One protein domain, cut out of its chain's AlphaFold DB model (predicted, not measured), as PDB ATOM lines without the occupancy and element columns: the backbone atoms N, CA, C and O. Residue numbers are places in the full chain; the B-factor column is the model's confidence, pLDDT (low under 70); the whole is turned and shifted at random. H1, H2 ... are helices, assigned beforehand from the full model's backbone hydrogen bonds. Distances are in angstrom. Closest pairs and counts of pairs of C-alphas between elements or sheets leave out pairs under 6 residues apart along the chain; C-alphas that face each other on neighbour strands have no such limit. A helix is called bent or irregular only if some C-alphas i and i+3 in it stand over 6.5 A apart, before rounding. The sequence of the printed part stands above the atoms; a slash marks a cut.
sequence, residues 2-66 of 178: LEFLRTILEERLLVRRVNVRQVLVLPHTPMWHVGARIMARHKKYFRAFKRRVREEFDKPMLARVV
ATOM      1  N   LEU A   2      -5.651  -8.998  26.740       92.56
ATOM      2  CA  LEU A   2      -5.970  -9.118  28.173       92.56
ATOM      3  C   LEU A   2      -5.658 -10.517  28.720       92.56
ATOM      4  O   LEU A   2      -5.121 -10.620  29.809       92.56
ATOM      5  N   GLU A   3      -5.933 -11.566  27.942       94.62
ATOM      6  CA  GLU A   3      -5.552 -12.950  28.270       94.62
ATOM      7  C   GLU A   3      -4.052 -13.071  28.540       94.62
ATOM      8  O   GLU A   3      -3.671 -13.524  29.603       94.62
ATOM      9  N   PHE A   4      -3.207 -12.522  27.663       95.19
ATOM     10  CA  PHE A   4      -1.758 -12.483  27.880       95.19
ATOM     11  C   PHE A   4      -1.357 -11.805  29.204       95.19
ATOM     12  O   PHE A   4      -0.494 -12.296  29.924       95.19
ATOM     13  N   LEU A   5      -2.004 -10.690  29.564       95.94
ATOM     14  CA  LEU A   5      -1.760 -10.035  30.854       95.94
ATOM     15  C   LEU A   5      -2.186 -10.914  32.041       95.94
ATOM     16  O   LEU A   5      -1.553 -10.861  33.093       95.94
ATOM     17  N   ARG A   6      -3.236 -11.726  31.885       94.62
ATOM     18  CA  ARG A   6      -3.649 -12.701  32.904       94.62
ATOM     19  C   ARG A   6      -2.631 -13.830  33.027       94.62
ATOM     20  O   ARG A   6      -2.226 -14.114  34.146       94.62
ATOM     21  N   THR A   7      -2.121 -14.348  31.912       96.56
ATOM     22  CA  THR A   7      -1.052 -15.357  31.908       96.56
ATOM     23  C   THR A   7       0.185 -14.874  32.670       96.56
ATOM     24  O   THR A   7       0.684 -15.586  33.530       96.56
ATOM     25  N   ILE A   8       0.614 -13.618  32.482       96.56
ATOM     26  CA  ILE A   8       1.724 -13.026  33.261       96.56
ATOM     27  C   ILE A   8       1.453 -13.077  34.777       96.56
ATOM     28  O   ILE A   8       2.359 -13.345  35.568       96.56
ATOM     29  N   LEU A   9       0.217 -12.794  35.204       93.75
ATOM     30  CA  LEU A   9      -0.161 -12.860  36.619       93.75
ATOM     31  C   LEU A   9      -0.198 -14.301  37.140       93.75
ATOM     32  O   LEU A   9       0.193 -14.526  38.290       93.75
ATOM     33  N   GLU A  10      -0.677 -15.244  36.332       95.25
ATOM     34  CA  GLU A  10      -0.756 -16.675  36.649       95.25
ATOM     35  C   GLU A  10       0.642 -17.286  36.794       95.25
ATOM     36  O   GLU A  10       0.925 -17.951  37.789       95.25
ATOM     37  N   GLU A  11       1.555 -16.940  35.887       97.06
ATOM     38  CA  GLU A  11       2.963 -17.357  35.897       97.06
ATOM     39  C   GLU A  11       3.808 -16.646  36.967       97.06
ATOM     40  O   GLU A  11       5.006 -16.890  37.087       97.06
ATOM     41  N   ARG A  12       3.197 -15.770  37.777       94.75
ATOM     42  CA  ARG A  12       3.860 -15.009  38.855       94.75
ATOM     43  C   ARG A  12       5.025 -14.135  38.374       94.75
ATOM     44  O   ARG A  12       5.895 -13.776  39.167       94.75
ATOM     45  N   LEU A  13       5.017 -13.735  37.107       96.38
ATOM     46  CA  LEU A  13       5.997 -12.805  36.564       96.38
ATOM     47  C   LEU A  13       5.733 -11.388  37.087       96.38
ATOM     48  O   LEU A  13       4.590 -10.990  37.325       96.38
ATOM     49  N   LEU A  14       6.802 -10.607  37.249       95.06
ATOM     50  CA  LEU A  14       6.717  -9.222  37.704       95.06
ATOM     51  C   LEU A  14       6.899  -8.262  36.534       95.06
ATOM     52  O   LEU A  14       7.912  -8.274  35.839       95.06
ATOM     53  N   VAL A  15       5.917  -7.382  36.345       93.31
ATOM     54  CA  VAL A  15       5.949  -6.344  35.314       93.31
ATOM     55  C   VAL A  15       5.793  -4.987  35.966       93.31
ATOM     56  O   VAL A  15       4.781  -4.680  36.586       93.31
ATOM     57  N   ARG A  16       6.785  -4.117  35.773       88.06
ATOM     58  CA  ARG A  16       6.770  -2.786  36.384       88.06
ATOM     59  C   ARG A  16       5.668  -1.878  35.828       88.06
ATOM     60  O   ARG A  16       5.108  -1.076  36.579       88.06
ATOM     61  N   ARG A  17       5.410  -1.927  34.516       87.25
ATOM     62  CA  ARG A  17       4.456  -1.034  33.839       87.25
ATOM     63  C   ARG A  17       4.009  -1.585  32.489       87.25
ATOM     64  O   ARG A  17       4.838  -1.990  31.684       87.25
ATOM     65  N   VAL A  18       2.722  -1.425  32.184       91.75
ATOM     66  CA  VAL A  18       2.157  -1.634  30.842       91.75
ATOM     67  C   VAL A  18       1.708  -0.301  30.237       91.75
ATOM     68  O   VAL A  18       1.138   0.572  30.904       91.75
ATOM     69  N   ASN A  19       1.977  -0.101  28.945       91.88
ATOM     70  CA  ASN A  19       1.560   1.094  28.213       91.88
ATOM     71  C   ASN A  19       0.449   0.761  27.216       91.88
ATOM     72  O   ASN A  19       0.683   0.122  26.199       91.88
ATOM     73  N   VAL A  20      -0.751   1.271  27.486       92.25
ATOM     74  CA  VAL A  20      -1.897   1.201  26.572       92.25
ATOM     75  C   VAL A  20      -1.993   2.531  25.822       92.25
ATOM     76  O   VAL A  20      -2.322   3.559  26.425       92.25
ATOM     77  N   ARG A  21      -1.659   2.527  24.525       91.62
ATOM     78  CA  ARG A  21      -1.619   3.715  23.655       91.62
ATOM     79  C   ARG A  21      -2.638   3.606  22.523       91.62
ATOM     80  O   ARG A  21      -3.020   2.509  22.131       91.62
ATOM     81  N   GLN A  22      -3.074   4.756  22.019       90.69
ATOM     82  CA  GLN A  22      -3.750   4.840  20.725       90.69
ATOM     83  C   GLN A  22      -2.718   5.227  19.669       90.69
ATOM     84  O   GLN A  22      -1.716   5.864  19.998       90.69
ATOM     85  N   VAL A  23      -2.964   4.826  18.425       91.44
ATOM     86  CA  VAL A  23      -2.128   5.213  17.285       91.44
ATOM     87  C   VAL A  23      -2.100   6.740  17.187       91.44
ATOM     88  O   VAL A  23      -3.110   7.396  17.421       91.44
ATOM     89  N   LEU A  24      -0.939   7.318  16.891       91.69
ATOM     90  CA  LEU A  24      -0.819   8.750  16.641       91.69
ATOM     91  C   LEU A  24      -0.900   8.994  15.135       91.69
ATOM     92  O   LEU A  24      -0.257   8.294  14.357       91.69
ATOM     93  N   VAL A  25      -1.695   9.981  14.730       93.12
ATOM     94  CA  VAL A  25      -1.816  10.395  13.330       93.12
ATOM     95  C   VAL A  25      -0.848  11.553  13.116       93.12
ATOM     96  O   VAL A  25      -1.124  12.671  13.540       93.12
ATOM     97  N   LEU A  26       0.308  11.267  12.522       94.75
ATOM     98  CA  LEU A  26       1.370  12.249  12.292       94.75
ATOM     99  C   LEU A  26       1.369  12.724  10.833       94.75
ATOM    100  O   LEU A  26       1.179  11.877   9.955       94.75
ATOM    101  N   PRO A  27       1.606  14.023  10.554       94.94
ATOM    102  CA  PRO A  27       1.745  14.535   9.190       94.94
ATOM    103  C   PRO A  27       2.745  13.731   8.359       94.94
ATOM    104  O   PRO A  27       3.758  13.269   8.879       94.94
ATOM    105  N   HIS A  28       2.444  13.557   7.070       94.62
ATOM    106  CA  HIS A  28       3.284  12.842   6.093       94.62
ATOM    107  C   HIS A  28       3.528  11.346   6.372       94.62
ATOM    108  O   HIS A  28       4.353  10.723   5.711       94.62
ATOM    109  N   THR A  29       2.799  10.732   7.308       95.12
ATOM    110  CA  THR A  29       2.809   9.269   7.497       95.12
ATOM    111  C   THR A  29       1.655   8.611   6.737       95.12
ATOM    112  O   THR A  29       0.627   9.257   6.535       95.12
ATOM    113  N   PRO A  30       1.717   7.312   6.389       94.12
ATOM    114  CA  PRO A  30       0.565   6.611   5.808       94.12
ATOM    115  C   PRO A  30      -0.710   6.744   6.657       94.12
ATOM    116  O   PRO A  30      -1.819   6.862   6.136       94.12
ATOM    117  N   MET A  31      -0.548   6.810   7.984       93.94
ATOM    118  CA  MET A  31      -1.653   6.994   8.921       93.94
ATOM    119  C   MET A  31      -2.315   8.380   8.808       93.94
ATOM    120  O   MET A  31      -3.495   8.508   9.133       93.94
ATOM    121  N   TRP A  32      -1.602   9.400   8.307       94.81
ATOM    122  CA  TRP A  32      -2.149  10.733   8.016       94.81
ATOM    123  C   TRP A  32      -3.340  10.662   7.063       94.81
ATOM    124  O   TRP A  32      -4.382  11.252   7.337       94.81
ATOM    125  N   HIS A  33      -3.211   9.878   5.988       92.56
ATOM    126  CA  HIS A  33      -4.255   9.724   4.974       92.56
ATOM    127  C   HIS A  33      -5.486   8.976   5.506       92.56
ATOM    128  O   HIS A  33      -6.606   9.240   5.078       92.56
ATOM    129  N   VAL A  34      -5.297   8.070   6.471       92.56
ATOM    130  CA  VAL A  34      -6.401   7.366   7.148       92.56
ATOM    131  C   VAL A  34      -7.110   8.281   8.157       92.56
ATOM    132  O   VAL A  34      -8.333   8.217   8.324       92.56
ATOM    133  N   GLY A  35      -6.351   9.133   8.846       91.56
ATOM    134  CA  GLY A  35      -6.864  10.076   9.833       91.56
ATOM    135  C   GLY A  35      -7.323   9.430  11.149       91.56
ATOM    136  O   GLY A  35      -7.133   8.244  11.421       91.56
ATOM    137  N   ALA A  36      -7.967  10.226  12.009       92.19
ATOM    138  CA  ALA A  36      -8.361   9.813  13.365       92.19
ATOM    139  C   ALA A  36      -9.758   9.161  13.456       92.19
ATOM    140  O   ALA A  36     -10.204   8.792  14.546       92.19
ATOM    141  N   ARG A  37     -10.469   9.002  12.331       92.00
ATOM    142  CA  ARG A  37     -11.882   8.578  12.300       92.00
ATOM    143  C   ARG A  37     -12.114   7.226  12.983       92.00
ATOM    144  O   ARG A  37     -13.039   7.082  13.781       92.00
ATOM    145  N   ILE A  38     -11.247   6.248  12.714       90.38
ATOM    146  CA  ILE A  38     -11.336   4.898  13.298       90.38
ATOM    147  C   ILE A  38     -11.136   4.955  14.817       90.38
ATOM    148  O   ILE A  38     -11.885   4.330  15.569       90.38
ATOM    149  N   MET A  39     -10.162   5.735  15.286       91.19
ATOM    150  CA  MET A  39      -9.909   5.914  16.716       91.19
ATOM    151  C   MET A  39     -11.062   6.617  17.423       91.19
ATOM    152  O   MET A  39     -11.439   6.207  18.522       91.19
ATOM    153  N   ALA A  40     -11.627   7.656  16.803       90.50
ATOM    154  CA  ALA A  40     -12.768   8.383  17.342       90.50
ATOM    155  C   ALA A  40     -13.975   7.448  17.516       90.50
ATOM    156  O   ALA A  40     -14.539   7.375  18.609       90.50
ATOM    157  N   ARG A  41     -14.290   6.644  16.489       93.25
ATOM    158  CA  ARG A  41     -15.379   5.653  16.521       93.25
ATOM    159  C   ARG A  41     -15.202   4.609  17.629       93.25
ATOM    160  O   ARG A  41     -16.169   4.238  18.291       93.25
ATOM    161  N   HIS A  42     -13.973   4.148  17.864       93.62
ATOM    162  CA  HIS A  42     -13.679   3.076  18.826       93.62
ATOM    163  C   HIS A  42     -13.199   3.566  20.202       93.62
ATOM    164  O   HIS A  42     -12.806   2.761  21.051       93.62
ATOM    165  N   LYS A  43     -13.284   4.874  20.480       92.69
ATOM    166  CA  LYS A  43     -12.828   5.484  21.741       92.69
ATOM    167  C   LYS A  43     -13.444   4.830  22.983       92.69
ATOM    168  O   LYS A  43     -12.766   4.698  24.004       92.69
ATOM    169  N   LYS A  44     -14.704   4.380  22.900       95.94
ATOM    170  CA  LYS A  44     -15.388   3.666  23.993       95.94
ATOM    171  C   LYS A  44     -14.707   2.340  24.349       95.94
ATOM    172  O   LYS A  44     -14.464   2.084  25.526       95.94
ATOM    173  N   TYR A  45     -14.314   1.553  23.347       94.31
ATOM    174  CA  TYR A  45     -13.643   0.269  23.551       94.31
ATOM    175  C   TYR A  45     -12.241   0.465  24.116       94.31
ATOM    176  O   TYR A  45     -11.857  -0.230  25.049       94.31
ATOM    177  N   PHE A  46     -11.513   1.477  23.634       94.38
ATOM    178  CA  PHE A  46     -10.212   1.836  24.195       94.38
ATOM    179  C   PHE A  46     -10.307   2.204  25.681       94.38
ATOM    180  O   PHE A  46      -9.523   1.715  26.493       94.38
ATOM    181  N   ARG A  47     -11.279   3.047  26.058       95.00
ATOM    182  CA  ARG A  47     -11.499   3.430  27.462       95.00
ATOM    183  C   ARG A  47     -11.850   2.220  28.326       95.00
ATOM    184  O   ARG A  47     -11.270   2.076  29.399       95.00
ATOM    185  N   ALA A  48     -12.743   1.354  27.848       96.00
ATOM    186  CA  ALA A  48     -13.118   0.127  28.546       96.00
ATOM    187  C   ALA A  48     -11.912  -0.806  28.731       96.00
ATOM    188  O   ALA A  48     -11.631  -1.222  29.850       96.00
ATOM    189  N   PHE A  49     -11.143  -1.054  27.669       95.69
ATOM    190  CA  PHE A  49      -9.937  -1.876  27.723       95.69
ATOM    191  C   PHE A  49      -8.892  -1.295  28.684       95.69
ATOM    192  O   PHE A  49      -8.397  -1.996  29.558       95.69
ATOM    193  N   LYS A  50      -8.603   0.008  28.592       95.25
ATOM    194  CA  LYS A  50      -7.655   0.695  29.479       95.25
ATOM    195  C   LYS A  50      -8.075   0.628  30.948       95.25
ATOM    196  O   LYS A  50      -7.208   0.513  31.808       95.25
ATOM    197  N   ARG A  51      -9.375   0.724  31.242       95.44
ATOM    198  CA  ARG A  51      -9.898   0.567  32.606       95.44
ATOM    199  C   ARG A  51      -9.696  -0.864  33.105       95.44
ATOM    200  O   ARG A  51      -9.085  -1.034  34.150       95.44
ATOM    201  N   ARG A  52     -10.082  -1.864  32.306       96.38
ATOM    202  CA  ARG A  52      -9.879  -3.284  32.637       96.38
ATOM    203  C   ARG A  52      -8.416  -3.617  32.900       96.38
ATOM    204  O   ARG A  52      -8.116  -4.231  33.906       96.38
ATOM    205  N   VAL A  53      -7.491  -3.143  32.063       96.38
ATOM    206  CA  VAL A  53      -6.047  -3.338  32.298       96.38
ATOM    207  C   VAL A  53      -5.606  -2.721  33.629       96.38
ATOM    208  O   VAL A  53      -4.826  -3.324  34.354       96.38
ATOM    209  N   ARG A  54      -6.110  -1.539  33.993       95.25
ATOM    210  CA  ARG A  54      -5.730  -0.883  35.253       95.25
ATOM    211  C   ARG A  54      -6.234  -1.619  36.491       95.25
ATOM    212  O   ARG A  54      -5.505  -1.726  37.474       95.25
ATOM    213  N   GLU A  55      -7.476  -2.080  36.436       94.50
ATOM    214  CA  GLU A  55      -8.159  -2.746  37.547       94.50
ATOM    215  C   GLU A  55      -7.713  -4.206  37.686       94.50
ATOM    216  O   GLU A  55      -7.347  -4.628  38.778       94.50
ATOM    217  N   GLU A  56      -7.696  -4.953  36.579       94.75
ATOM    218  CA  GLU A  56      -7.408  -6.392  36.557       94.75
ATOM    219  C   GLU A  56      -5.901  -6.704  36.527       94.75
ATOM    220  O   GLU A  56      -5.515  -7.797  36.926       94.75
ATOM    221  N   PHE A  57      -5.044  -5.781  36.061       95.75
ATOM    222  CA  PHE A  57      -3.600  -6.024  35.927       95.75
ATOM    223  C   PHE A  57      -2.723  -5.005  36.662       95.75
ATOM    224  O   PHE A  57      -1.979  -5.404  37.551       95.75
ATOM    225  N   ASP A  58      -2.790  -3.705  36.337       95.50
ATOM    226  CA  ASP A  58      -1.817  -2.731  36.866       95.50
ATOM    227  C   ASP A  58      -1.853  -2.667  38.408       95.50
ATOM    228  O   ASP A  58      -0.806  -2.739  39.045       95.50
ATOM    229  N   LYS A  59      -3.045  -2.567  39.019       94.38
ATOM    230  CA  LYS A  59      -3.198  -2.508  40.483       94.38
ATOM    231  C   LYS A  59      -2.699  -3.778  41.198       94.38
ATOM    232  O   LYS A  59      -1.864  -3.634  42.094       94.38
ATOM    233  N   PRO A  60      -3.149  -5.004  40.847       95.06
ATOM    234  CA  PRO A  60      -2.642  -6.215  41.495       95.06
ATOM    235  C   PRO A  60      -1.157  -6.459  41.207       95.06
ATOM    236  O   PRO A  60      -0.433  -6.890  42.100       95.06
ATOM    237  N   MET A  61      -0.674  -6.135  40.003       96.25
ATOM    238  CA  MET A  61       0.749  -6.239  39.678       96.25
ATOM    239  C   MET A  61       1.586  -5.288  40.537       96.25
ATOM    240  O   MET A  61       2.599  -5.694  41.097       96.25
ATOM    241  N   LEU A  62       1.147  -4.038  40.710       95.56
ATOM    242  CA  LEU A  62       1.861  -3.062  41.529       95.56
ATOM    243  C   LEU A  62       1.957  -3.497  42.997       95.56
ATOM    244  O   LEU A  62       3.012  -3.336  43.605       95.56
ATOM    245  N   ALA A  63       0.888  -4.094  43.530       95.19
ATOM    246  CA  ALA A  63       0.881  -4.666  44.873       95.19
ATOM    247  C   ALA A  63       1.859  -5.842  45.038       95.19
ATOM    248  O   ALA A  63       2.347  -6.065  46.140       95.19
ATOM    249  N   ARG A  64       2.178  -6.572  43.960       95.31
ATOM    250  CA  ARG A  64       3.227  -7.608  43.967       95.31
ATOM    251  C   ARG A  64       4.629  -7.017  43.840       95.31
ATOM    252  O   ARG A  64       5.538  -7.479  44.515       95.31
ATOM    253  N   VAL A  65       4.805  -6.012  42.978       94.94
ATOM    254  CA  VAL A  65       6.111  -5.377  42.731       94.94
ATOM    255  C   VAL A  65       6.597  -4.609  43.961       94.94
ATOM    256  O   VAL A  65       7.777  -4.673  44.283       94.94
ATOM    257  N   VAL A  66       5.704  -3.890  44.647       95.81
ATOM    258  CA  VAL A  66       6.018  -3.175  45.892       95.81
ATOM    259  C   VAL A  66       4.912  -3.438  46.907       95.81
ATOM    260  O   VAL A  66       3.945  -2.683  46.942       95.81
TER     261      VAL A  66
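AT A GLANCE: This is residues 2 to 66 of the 178 residues of a protein of Thermofilaceae archaeon (UniProt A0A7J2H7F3). One long helix, H4, makes much of an elongated model; short H1 lies side by side with its later part, and the unnamed stretch 11 to 29 runs back to the far end, where small H2 and H3 lead into H4. The printed part has 65 residues, four named helices in the order H1, H2, H3, H4 and no named strand: all helix. It is loose, with a radius of gyration of the C-alphas of 15.4 A and spans of 43 by 22 by 18 A.

IN THESE COORDINATES: Find C-alpha 43 at (-12.828, 5.484, 21.741); from there H4, residues 43 to 65, runs 30.3 A to C-alpha 65 at (6.111, -5.377, 42.731). It is only just irregular, C-alphas 56 and 59 being 6.9 A apart, with a kink of 31 degrees near residue 59. H1, residues 2 to 10, spans 12.5 A from (-5.970, -9.118, 28.173). Look for H2 at residues 30 to 34, 7.1 A, and H3 at 37 to 41, 6.2 A.

HOW THE PARTS SIT: H4 touches H1 with residues 53 to 61 alone; the closest C-alphas, of Leu 5 and Phe 57, are 6.7 A apart. They run the same way at a shallow tilt of 8 degrees. H2 and H4 are apart; H3 meets H2, and H4, only through their links. Every O i to N i+4 pair is within hydrogen-bond range in H1 and H3, against 16 of 19 in H4 and 0 of 1 in H2, where 2 of 2 O i to N i+3 pairs are.

THE WHOLE: The C-alphas farthest apart, of His 33 and Val 66, are 44.1 A apart. The printed part has no cut; the H1 to H2 link is long, and no printed residue is under 70 in pLDDT.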